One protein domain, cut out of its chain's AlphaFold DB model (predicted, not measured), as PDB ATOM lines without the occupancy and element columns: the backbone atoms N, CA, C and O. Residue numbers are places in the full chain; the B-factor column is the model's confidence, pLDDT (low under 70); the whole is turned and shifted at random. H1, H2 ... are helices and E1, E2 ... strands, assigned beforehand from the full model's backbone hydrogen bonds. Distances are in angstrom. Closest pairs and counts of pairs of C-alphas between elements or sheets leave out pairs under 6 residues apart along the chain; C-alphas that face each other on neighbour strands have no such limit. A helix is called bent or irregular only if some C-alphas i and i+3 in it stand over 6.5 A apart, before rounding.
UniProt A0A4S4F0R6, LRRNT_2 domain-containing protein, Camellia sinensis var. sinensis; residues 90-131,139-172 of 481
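AT A GLANCE: This is residues 90 to 131 and 139 to 172 of the 481 residues of the protein "LRRNT_2 domain-containing protein" of Camellia sinensis var. sinensis (UniProt A0A4S4F0R6). A long two-stranded hairpin, E1 and E2, has the long helix H2 running lengthwise beside it, nearer to E2 than to E1, while the short helix H1 lies on the other side, at the end of the hairpin where E1 begins and E2 ends. The packing is loose, and after H2 the printed part folds back through residues 162 to 172, which belong to no named element. The printed part has 76 residues, with two named helices and two named strands in the order H1, E1, E2, H2; the sheet has the order E1 - E2, antiparallel, and the class is mixed, helices and strands. The whole is loose, with a radius of gyration of the C-alphas of 14.2 A, and it spans 39 by 28 by 16 A.

IN THESE COORDINATES: Find C-alpha 92 at (1.910, -3.096, -8.758); here H1 begins, and it runs through residues 92 to 101 over 14.4 A. Next look at C-alpha 108 at (-7.095, 4.267, -6.842), where E1, residues 108 to 116, sets out over 25.4 A. E2, residues 119 to 126, comes back over 22.8 A. Beyond the cut, H2 takes residues 140 to 161, 30.5 A long, and ends at C-alpha 161 at (-2.896, 13.509, -31.684). H2 is irregular: C-alphas 143 and 146 are 7.1 A apart.

HOW THE PARTS SIT: Begin with the hairpin of E1 and E2, whose directions stand at 165 degrees, antiparallel. Look at N 111 and O 123, 2.8 A apart, and at N 121 and O 113, 2.9 A apart, both within hydrogen-bond range. C-alphas 108 and 126 face each other at 4.0 A. H2 has 5 pairs of C-alphas within 8 A of E2, the closest being those of Thr 126 and Gln 145 at 6.7 A. With E1 it has 1 such pair, the C-alphas of Gly 108 and Gln 145 at 7.9 A. For H1, look to Leu 99 and Gly 108, its closest C-alphas to E1, at 7.4 A, and to Asp 96 and Gln 125, its closest to E2, at 7.6 A. H1 and H2 are apart. In H1 every O i to N i+4 pair is within hydrogen-bond range; in H2 it is 16 of 18.

THE WHOLE: The C-alphas of Ser 101 and Asp 163, the two farthest apart, are 39.2 A from each other. Residues 132 to 138 are not printed; C-alphas 131 and 139 stand 8.3 A apart across this cut, which falls in the link from E2 to H2. Of the links that are printed whole, E1 to E2 is tight and H1 to E1 is short. The mean pLDDT of the printed part is 83.1, and you will find values under 70 at residue 90 and residues 130 to 131.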
ATOM      1  N   LEU A  90       6.412   2.974  -7.921       69.38
ATOM      2  CA  LEU A  90       5.869   1.886  -7.114       69.38
ATOM      3  C   LEU A  90       5.471   0.727  -8.033       69.38
ATOM      4  O   LEU A  90       4.758   0.908  -9.022       69.38
ATOM      5  N   THR A  91       5.921  -0.479  -7.705       79.62
ATOM      6  CA  THR A  91       5.478  -1.691  -8.395       79.62
ATOM      7  C   THR A  91       4.009  -1.972  -8.081       79.62
ATOM      8  O   THR A  91       3.484  -1.564  -7.045       79.62
ATOM      9  N   LYS A  92       3.330  -2.736  -8.946       80.75
ATOM     10  CA  LYS A  92       1.910  -3.096  -8.758       80.75
ATOM     11  C   LYS A  92       1.611  -3.640  -7.354       80.75
ATOM     12  O   LYS A  92       0.622  -3.241  -6.755       80.75
ATOM     13  N   ARG A  93       2.494  -4.497  -6.825       83.75
ATOM     14  CA  ARG A  93       2.351  -5.112  -5.494       83.75
ATOM     15  C   ARG A  93       2.498  -4.103  -4.360       83.75
ATOM     16  O   ARG A  93       1.756  -4.172  -3.390       83.75
ATOM     17  N   GLU A  94       3.443  -3.175  -4.481       84.94
ATOM     18  CA  GLU A  94       3.639  -2.118  -3.484       84.94
ATOM     19  C   GLU A  94       2.436  -1.176  -3.450       84.94
ATOM     20  O   GLU A  94       2.001  -0.784  -2.370       84.94
ATOM     21  N   VAL A  95       1.850  -0.870  -4.612       84.88
ATOM     22  CA  VAL A  95       0.619  -0.076  -4.690       84.88
ATOM     23  C   VAL A  95      -0.568  -0.814  -4.076       84.88
ATOM     24  O   VAL A  95      -1.299  -0.204  -3.301       84.88
ATOM     25  N   ASP A  96      -0.741  -2.111  -4.341       84.75
ATOM     26  CA  ASP A  96      -1.815  -2.901  -3.721       84.75
ATOM     27  C   ASP A  96      -1.675  -2.923  -2.187       84.75
ATOM     28  O   ASP A  96      -2.646  -2.704  -1.460       84.75
ATOM     29  N   GLN A  97      -0.452  -3.109  -1.677       85.62
ATOM     30  CA  GLN A  97      -0.164  -3.078  -0.240       85.62
ATOM     31  C   GLN A  97      -0.389  -1.681   0.370       85.62
ATOM     32  O   GLN A  97      -0.880  -1.552   1.498       85.62
ATOM     33  N   TRP A  98      -0.069  -0.622  -0.374       84.44
ATOM     34  CA  TRP A  98      -0.309   0.754   0.052       84.44
ATOM     35  C   TRP A  98      -1.807   1.099   0.074       84.44
ATOM     36  O   TRP A  98      -2.286   1.652   1.064       84.44
ATOM     37  N   LEU A  99      -2.563   0.717  -0.961       84.94
ATOM     38  CA  LEU A  99      -4.019   0.905  -1.033       84.94
ATOM     39  C   LEU A  99      -4.738   0.119   0.069       84.94
ATOM     40  O   LEU A  99      -5.681   0.635   0.668       84.94
ATOM     41  N   PHE A 100      -4.265  -1.090   0.381       81.69
ATOM     42  CA  PHE A 100      -4.797  -1.894   1.480       81.69
ATOM     43  C   PHE A 100      -4.579  -1.227   2.846       81.69
ATOM     44  O   PHE A 100      -5.495  -1.172   3.662       81.69
ATOM     45  N   SER A 101      -3.385  -0.679   3.090       84.81
ATOM     46  CA  SER A 101      -3.073   0.019   4.349       84.81
ATOM     47  C   SER A 101      -3.724   1.404   4.466       84.81
ATOM     48  O   SER A 101      -3.927   1.882   5.581       84.81
ATOM     49  N   ASN A 102      -4.099   2.035   3.347       80.94
ATOM     50  CA  ASN A 102      -4.644   3.397   3.296       80.94
ATOM     51  C   ASN A 102      -5.995   3.466   2.565       80.94
ATOM     52  O   ASN A 102      -6.226   4.355   1.740       80.94
ATOM     53  N   SER A 103      -6.913   2.556   2.897       72.69
ATOM     54  CA  SER A 103      -8.188   2.391   2.183       72.69
ATOM     55  C   SER A 103      -9.059   3.658   2.116       72.69
ATOM     56  O   SER A 103      -9.822   3.836   1.172       72.69
ATOM     57  N   MET A 104      -8.922   4.578   3.075       73.19
ATOM     58  CA  MET A 104      -9.721   5.810   3.147       73.19
ATOM     59  C   MET A 104      -9.053   7.043   2.519       73.19
ATOM     60  O   MET A 104      -9.663   8.110   2.496       73.19
ATOM     61  N   GLN A 105      -7.809   6.940   2.039       75.19
ATOM     62  CA  GLN A 105      -7.053   8.107   1.560       75.19
ATOM     63  C   GLN A 105      -7.090   8.281   0.041       75.19
ATOM     64  O   GLN A 105      -7.068   9.416  -0.435       75.19
ATOM     65  N   CYS A 106      -7.123   7.191  -0.732       76.81
ATOM     66  CA  CYS A 106      -7.105   7.251  -2.195       76.81
ATOM     67  C   CYS A 106      -8.056   6.214  -2.818       76.81
ATOM     68  O   CYS A 106      -8.016   5.044  -2.433       76.81
ATOM     69  N   PRO A 107      -8.875   6.610  -3.811       79.06
ATOM     70  CA  PRO A 107      -9.797   5.703  -4.497       79.06
ATOM     71  C   PRO A 107      -9.097   4.771  -5.502       79.06
ATOM     72  O   PRO A 107      -9.654   3.746  -5.888       79.06
ATOM     73  N   GLY A 108      -7.877   5.098  -5.934       84.38
ATOM     74  CA  GLY A 108      -7.095   4.267  -6.842       84.38
ATOM     75  C   GLY A 108      -5.784   4.917  -7.272       84.38
ATOM     76  O   GLY A 108      -5.485   6.052  -6.902       84.38
ATOM     77  N   ALA A 109      -5.018   4.180  -8.066       85.81
ATOM     78  CA  ALA A 109      -3.736   4.559  -8.635       85.81
ATOM     79  C   ALA A 109      -3.718   4.262 -10.140       85.81
ATOM     80  O   ALA A 109      -4.268   3.258 -10.601       85.81
ATOM     81  N   LEU A 110      -3.062   5.138 -10.899       86.31
ATOM     82  CA  LEU A 110      -2.932   5.039 -12.347       86.31
ATOM     83  C   LEU A 110      -1.456   4.892 -12.714       86.31
ATOM     84  O   LEU A 110      -0.628   5.721 -12.346       86.31
ATOM     85  N   HIS A 111      -1.143   3.829 -13.443       85.69
ATOM     86  CA  HIS A 111       0.199   3.509 -13.914       85.69
ATOM     87  C   HIS A 111       0.279   3.792 -15.399       85.69
ATOM     88  O   HIS A 111      -0.506   3.223 -16.149       85.69
ATOM     89  N   PHE A 112       1.236   4.603 -15.835       83.19
ATOM     90  CA  PHE A 112       1.524   4.797 -17.253       83.19
ATOM     91  C   PHE A 112       2.837   4.112 -17.613       83.19
ATOM     92  O   PHE A 112       3.817   4.183 -16.874       83.19
ATOM     93  N   VAL A 113       2.845   3.440 -18.757       81.38
ATOM     94  CA  VAL A 113       4.021   2.814 -19.349       81.38
ATOM     95  C   VAL A 113       4.024   3.171 -20.825       81.38
ATOM     96  O   VAL A 113       3.236   2.636 -21.614       81.38
ATOM     97  N   GLU A 114       4.914   4.080 -21.195       78.44
ATOM     98  CA  GLU A 114       5.200   4.382 -22.591       78.44
ATOM     99  C   GLU A 114       5.975   3.210 -23.198       78.44
ATOM    100  O   GLU A 114       7.041   2.832 -22.712       78.44
ATOM    101  N   ARG A 115       5.405   2.574 -24.226       79.56
ATOM    102  CA  ARG A 115       6.065   1.464 -24.930       79.56
ATOM    103  C   ARG A 115       6.808   1.961 -26.158       79.56
ATOM    104  O   ARG A 115       7.914   1.508 -26.407       79.56
ATOM    105  N   ASN A 116       6.175   2.862 -26.906       81.94
ATOM    106  CA  ASN A 116       6.679   3.502 -28.120       81.94
ATOM    107  C   ASN A 116       6.067   4.910 -28.217       81.94
ATOM    108  O   ASN A 116       5.013   5.142 -27.629       81.94
ATOM    109  N   ALA A 117       6.607   5.773 -29.085       75.06
ATOM    110  CA  ALA A 117       6.083   7.127 -29.340       75.06
ATOM    111  C   ALA A 117       4.601   7.188 -29.796       75.06
ATOM    112  O   ALA A 117       4.000   8.254 -29.814       75.06
ATOM    113  N   ILE A 118       4.013   6.051 -30.191       79.50
ATOM    114  CA  ILE A 118       2.624   5.929 -30.674       79.50
ATOM    115  C   ILE A 118       1.746   5.148 -29.674       79.50
ATOM    116  O   ILE A 118       0.522   5.153 -29.777       79.50
ATOM    117  N   VAL A 119       2.343   4.451 -28.698       83.25
ATOM    118  CA  VAL A 119       1.623   3.531 -27.802       83.25
ATOM    119  C   VAL A 119       1.986   3.810 -26.349       83.25
ATOM    120  O   VAL A 119       3.030   3.378 -25.851       83.25
ATOM    121  N   ILE A 120       1.055   4.461 -25.653       86.00
ATOM    122  CA  ILE A 120       1.070   4.634 -24.202       86.00
ATOM    123  C   ILE A 120       0.117   3.595 -23.612       86.00
ATOM    124  O   ILE A 120      -1.084   3.618 -23.874       86.00
ATOM    125  N   SER A 121       0.651   2.658 -22.832       85.12
ATOM    126  CA  SER A 121      -0.165   1.704 -22.075       85.12
ATOM    127  C   SER A 121      -0.411   2.231 -20.669       85.12
ATOM    128  O   SER A 121       0.489   2.812 -20.069       85.12
ATOM    129  N   TYR A 122      -1.609   2.020 -20.131       89.62
ATOM    130  CA  TYR A 122      -1.917   2.365 -18.747       89.62
ATOM    131  C   TYR A 122      -2.518   1.178 -17.994       89.62
ATOM    132  O   TYR A 122      -3.080   0.257 -18.589       89.62
ATOM    133  N   GLY A 123      -2.365   1.183 -16.674       88.56
ATOM    134  CA  GLY A 123      -2.979   0.231 -15.760       88.56
ATOM    135  C   GLY A 123      -3.663   0.974 -14.624       88.56
ATOM    136  O   GLY A 123      -3.071   1.867 -14.025       88.56
ATOM    137  N   LEU A 124      -4.904   0.604 -14.326       89.44
ATOM    138  CA  LEU A 124      -5.692   1.203 -13.260       89.44
ATOM    139  C   LEU A 124      -5.826   0.206 -12.102       89.44
ATOM    140  O   LEU A 124      -6.286  -0.915 -12.308       89.44
ATOM    141  N   GLN A 125      -5.417   0.609 -10.901       87.44
ATOM    142  CA  GLN A 125      -5.617  -0.144  -9.659       87.44
ATOM    143  C   GLN A 125      -6.578   0.646  -8.777       87.44
ATOM    144  O   GLN A 125      -6.242   1.737  -8.329       87.44
ATOM    145  N   THR A 126      -7.780   0.131  -8.549       86.19
ATOM    146  CA  THR A 126      -8.791   0.803  -7.725       86.19
ATOM    147  C   THR A 126      -8.960   0.117  -6.383       86.19
ATOM    148  O   THR A 126      -8.811  -1.097  -6.243       86.19
ATOM    149  N   ASN A 127      -9.315   0.914  -5.383       83.00
ATOM    150  CA  ASN A 127      -9.802   0.394  -4.123       83.00
ATOM    151  C   ASN A 127     -11.287   0.029  -4.279       83.00
ATOM    152  O   ASN A 127     -12.111   0.883  -4.597       83.00
ATOM    153  N   SER A 128     -11.627  -1.243  -4.056       73.00
ATOM    154  CA  SER A 128     -12.998  -1.766  -4.195       73.00
ATOM    155  C   SER A 128     -13.847  -1.633  -2.923       73.00
ATOM    156  O   SER A 128     -14.953  -2.163  -2.860       73.00
ATOM    157  N   THR A 129     -13.344  -0.962  -1.883       73.69
ATOM    158  CA  THR A 129     -14.081  -0.793  -0.624       73.69
ATOM    159  C   THR A 129     -15.290   0.122  -0.837       73.69
ATOM    160  O   THR A 129     -15.138   1.279  -1.223       73.69
ATOM    161  N   LEU A 130     -16.495  -0.387  -0.563       67.38
ATOM    162  CA  LEU A 130     -17.737   0.384  -0.651       67.38
ATOM    163  C   LEU A 130     -17.810   1.391   0.505       67.38
ATOM    164  O   LEU A 130     -17.778   1.002   1.673       67.38
ATOM    165  N   VAL A 131     -17.943   2.679   0.187       67.44
ATOM    166  CA  VAL A 131     -18.150   3.736   1.185       67.44
ATOM    167  C   VAL A 131     -19.628   4.115   1.185       67.44
ATOM    168  O   VAL A 131     -20.148   4.646   0.207       67.44
ATOM    169  N   ASP A 139     -21.359   3.057  -5.822       79.06
ATOM    170  CA  ASP A 139     -20.581   2.047  -6.544       79.06
ATOM    171  C   ASP A 139     -19.225   2.654  -6.967       79.06
ATOM    172  O   ASP A 139     -19.204   3.607  -7.762       79.06
ATOM    173  N   PRO A 140     -18.082   2.135  -6.471       79.75
ATOM    174  CA  PRO A 140     -16.754   2.648  -6.801       79.75
ATOM    175  C   PRO A 140     -16.451   2.556  -8.302       79.75
ATOM    176  O   PRO A 140     -15.672   3.363  -8.823       79.75
ATOM    177  N   THR A 141     -17.103   1.638  -9.016       84.50
ATOM    178  CA  THR A 141     -16.940   1.443 -10.459       84.50
ATOM    179  C   THR A 141     -17.442   2.661 -11.232       84.50
ATOM    180  O   THR A 141     -16.688   3.286 -11.982       84.50
ATOM    181  N   PHE A 142     -18.698   3.055 -11.008       83.19
ATOM    182  CA  PHE A 142     -19.306   4.205 -11.683       83.19
ATOM    183  C   PHE A 142     -18.818   5.542 -11.130       83.19
ATOM    184  O   PHE A 142     -18.712   6.514 -11.879       83.19
ATOM    185  N   LYS A 143     -18.497   5.603  -9.834       84.25
ATOM    186  CA  LYS A 143     -18.059   6.842  -9.188       84.25
ATOM    187  C   LYS A 143     -16.610   7.206  -9.511       84.25
ATOM    188  O   LYS A 143     -16.321   8.386  -9.700       84.25
ATOM    189  N   PHE A 144     -15.708   6.221  -9.558       84.00
ATOM    190  CA  PHE A 144     -14.265   6.466  -9.649       84.00
ATOM    191  C   PHE A 144     -13.592   5.742 -10.811       84.00
ATOM    192  O   PHE A 144     -12.872   6.387 -11.571       84.00
ATOM    193  N   GLN A 145     -13.818   4.436 -10.981       87.44
ATOM    194  CA  GLN A 145     -13.072   3.643 -11.964       87.44
ATOM    195  C   GLN A 145     -13.328   4.108 -13.404       87.44
ATOM    196  O   GLN A 145     -12.382   4.403 -14.134       87.44
ATOM    197  N   ILE A 146     -14.600   4.217 -13.794       89.12
ATOM    198  CA  ILE A 146     -14.999   4.597 -15.154       89.12
ATOM    199  C   ILE A 146     -14.582   6.043 -15.485       89.12
ATOM    200  O   ILE A 146     -13.923   6.239 -16.507       89.12
ATOM    201  N   PRO A 147     -14.877   7.066 -14.652       89.06
ATOM    202  CA  PRO A 147     -14.432   8.431 -14.933       89.06
ATOM    203  C   PRO A 147     -12.909   8.567 -15.037       89.06
ATOM    204  O   PRO A 147     -12.421   9.294 -15.901       89.06
ATOM    205  N   LEU A 148     -12.157   7.858 -14.188       88.19
ATOM    206  CA  LEU A 148     -10.696   7.897 -14.206       88.19
ATOM    207  C   LEU A 148     -10.128   7.229 -15.464       88.19
ATOM    208  O   LEU A 148      -9.196   7.762 -16.065       88.19
ATOM    209  N   GLN A 149     -10.722   6.116 -15.899       90.06
ATOM    210  CA  GLN A 149     -10.378   5.477 -17.165       90.06
ATOM    211  C   GLN A 149     -10.644   6.409 -18.356       90.06
ATOM    212  O   GLN A 149      -9.749   6.623 -19.169       90.06
ATOM    213  N   ILE A 150     -11.830   7.021 -18.425       90.31
ATOM    214  CA  ILE A 150     -12.189   7.952 -19.506       90.31
ATOM    215  C   ILE A 150     -11.239   9.155 -19.529       90.31
ATOM    216  O   ILE A 150     -10.836   9.602 -20.602       90.31
ATOM    217  N   ALA A 151     -10.868   9.685 -18.361       88.19
ATOM    218  CA  ALA A 151      -9.913  10.784 -18.260       88.19
ATOM    219  C   ALA A 151      -8.517  10.380 -18.763       88.19
ATOM    220  O   ALA A 151      -7.907  11.132 -19.522       88.19
ATOM    221  N   ALA A 152      -8.036   9.191 -18.388       88.81
ATOM    222  CA  ALA A 152      -6.749   8.672 -18.845       88.81
ATOM    223  C   ALA A 152      -6.725   8.477 -20.368       88.81
ATOM    224  O   ALA A 152      -5.825   8.977 -21.039       88.81
ATOM    225  N   GLU A 153      -7.738   7.809 -20.923       89.31
ATOM    226  CA  GLU A 153      -7.860   7.568 -22.365       89.31
ATOM    227  C   GLU A 153      -7.960   8.876 -23.159       89.31
ATOM    228  O   GLU A 153      -7.289   9.039 -24.178       89.31
ATOM    229  N   ARG A 154      -8.740   9.844 -22.659       88.94
ATOM    230  CA  ARG A 154      -8.875  11.176 -23.260       88.94
ATOM    231  C   ARG A 154      -7.537  11.903 -23.354       88.94
ATOM    232  O   ARG A 154      -7.239  12.485 -24.398       88.94
ATOM    233  N   GLU A 155      -6.754  11.916 -22.278       85.38
ATOM    234  CA  GLU A 155      -5.470  12.625 -22.259       85.38
ATOM    235  C   GLU A 155      -4.388  11.885 -23.055       85.38
ATOM    236  O   GLU A 155      -3.609  12.529 -23.758       85.38
ATOM    237  N   ILE A 156      -4.398  10.547 -23.066       86.75
ATOM    238  CA  ILE A 156      -3.549   9.758 -23.972       86.75
ATOM    239  C   ILE A 156      -3.874  10.099 -25.432       86.75
ATOM    240  O   ILE A 156      -2.964  10.386 -26.210       86.75
ATOM    241  N   ALA A 157      -5.156  10.131 -25.808       87.06
ATOM    242  CA  ALA A 157      -5.567  10.471 -27.168       87.06
ATOM    243  C   ALA A 157      -5.110  11.884 -27.566       87.06
ATOM    244  O   ALA A 157      -4.560  12.073 -28.649       87.06
ATOM    245  N   ARG A 158      -5.264  12.871 -26.675       87.69
ATOM    246  CA  ARG A 158      -4.796  14.251 -26.901       87.69
ATOM    247  C   ARG A 158      -3.287  14.342 -27.058       87.69
ATOM    248  O   ARG A 158      -2.820  15.051 -27.946       87.69
ATOM    249  N   SER A 159      -2.540  13.609 -26.233       83.88
ATOM    250  CA  SER A 159      -1.081  13.557 -26.311       83.88
ATOM    251  C   SER A 159      -0.602  12.955 -27.633       83.88
ATOM    252  O   SER A 159       0.334  13.474 -28.230       83.88
ATOM    253  N   LEU A 160      -1.243  11.878 -28.099       84.81
ATOM    254  CA  LEU A 160      -0.866  11.195 -29.341       84.81
ATOM    255  C   LEU A 160      -1.273  11.976 -30.601       84.81
ATOM    256  O   LEU A 160      -0.565  11.929 -31.602       84.81
ATOM    257  N   ILE A 161      -2.400  12.693 -30.562       86.56
ATOM    258  CA  ILE A 161      -2.896  13.509 -31.684       86.56
ATOM    259  C   ILE A 161      -2.183  14.872 -31.751       86.56
ATOM    260  O   ILE A 161      -2.058  15.449 -32.830       86.56
ATOM    261  N   GLY A 162      -1.719  15.400 -30.614       83.19
ATOM    262  CA  GLY A 162      -1.092  16.722 -30.526       83.19
ATOM    263  C   GLY A 162      -2.082  17.895 -30.492       83.19
ATOM    264  O   GLY A 162      -1.659  19.044 -30.600       83.19
ATOM    265  N   ASP A 163      -3.383  17.633 -30.319       86.00
ATOM    266  CA  ASP A 163      -4.418  18.662 -30.149       86.00
ATOM    267  C   ASP A 163      -5.014  18.625 -28.725       86.00
ATOM    268  O   ASP A 163      -5.761  17.700 -28.385       86.00
ATOM    269  N   PRO A 164      -4.763  19.647 -27.881       80.00
ATOM    270  CA  PRO A 164      -5.312  19.708 -26.524       80.00
ATOM    271  C   PRO A 164      -6.838  19.910 -26.486       80.00
ATOM    272  O   PRO A 164      -7.473  19.695 -25.445       80.00
ATOM    273  N   LYS A 165      -7.459  20.333 -27.596       84.88
ATOM    274  CA  LYS A 165      -8.899  20.619 -27.688       84.88
ATOM    275  C   LYS A 165      -9.717  19.481 -28.292       84.88
ATOM    276  O   LYS A 165     -10.932  19.637 -28.410       84.88
ATOM    277  N   PHE A 166      -9.104  18.330 -28.574       86.56
ATOM    278  CA  PHE A 166      -9.827  17.159 -29.065       86.56
ATOM    279  C   PHE A 166     -11.014  16.805 -28.146       86.56
ATOM    280  O   PHE A 166     -10.864  16.744 -26.910       86.56
ATOM    281  N   SER A 167     -12.195  16.625 -28.748       84.12
ATOM    282  CA  SER A 167     -13.439  16.279 -28.060       84.12
ATOM    283  C   SER A 167     -13.538  14.763 -27.871       84.12
ATOM    284  O   SER A 167     -13.462  13.991 -28.819       84.12
ATOM    285  N   TRP A 168     -13.716  14.331 -26.621       83.75
ATOM    286  CA  TRP A 168     -13.827  12.919 -26.246       83.75
ATOM    287  C   TRP A 168     -15.201  12.681 -25.618       83.75
ATOM    288  O   TRP A 168     -15.417  13.020 -24.453       83.75
ATOM    289  N   VAL A 169     -16.154  12.177 -26.407       84.19
ATOM    290  CA  VAL A 169     -17.522  11.876 -25.953       84.19
ATOM    291  C   VAL A 169     -17.661  10.366 -25.807       84.19
ATOM    292  O   VAL A 169     -17.652   9.644 -26.798       84.19
ATOM    293  N   VAL A 170     -17.795   9.897 -24.567       84.31
ATOM    294  CA  VAL A 170     -17.990   8.477 -24.251       84.31
ATOM    295  C   VAL A 170     -19.431   8.267 -23.817       84.31
ATOM    296  O   VAL A 170     -19.917   8.946 -22.915       84.31
ATOM    297  N   SER A 171     -20.112   7.320 -24.457       84.38
ATOM    298  CA  SER A 171     -21.407   6.818 -24.005       84.38
ATOM    299  C   SER A 171     -21.197   5.459 -23.355       84.38
ATOM    300  O   SER A 171     -20.548   4.585 -23.928       84.38
ATOM    301  N   LEU A 172     -21.728   5.294 -22.146       81.88
ATOM    302  CA  LEU A 172     -21.733   4.010 -21.464       81.88
ATOM    303  C   LEU A 172     -22.933   3.212 -21.960       81.88
ATOM    304  O   LEU A 172     -24.068   3.685 -21.914       81.88
TER     305      LEU A 172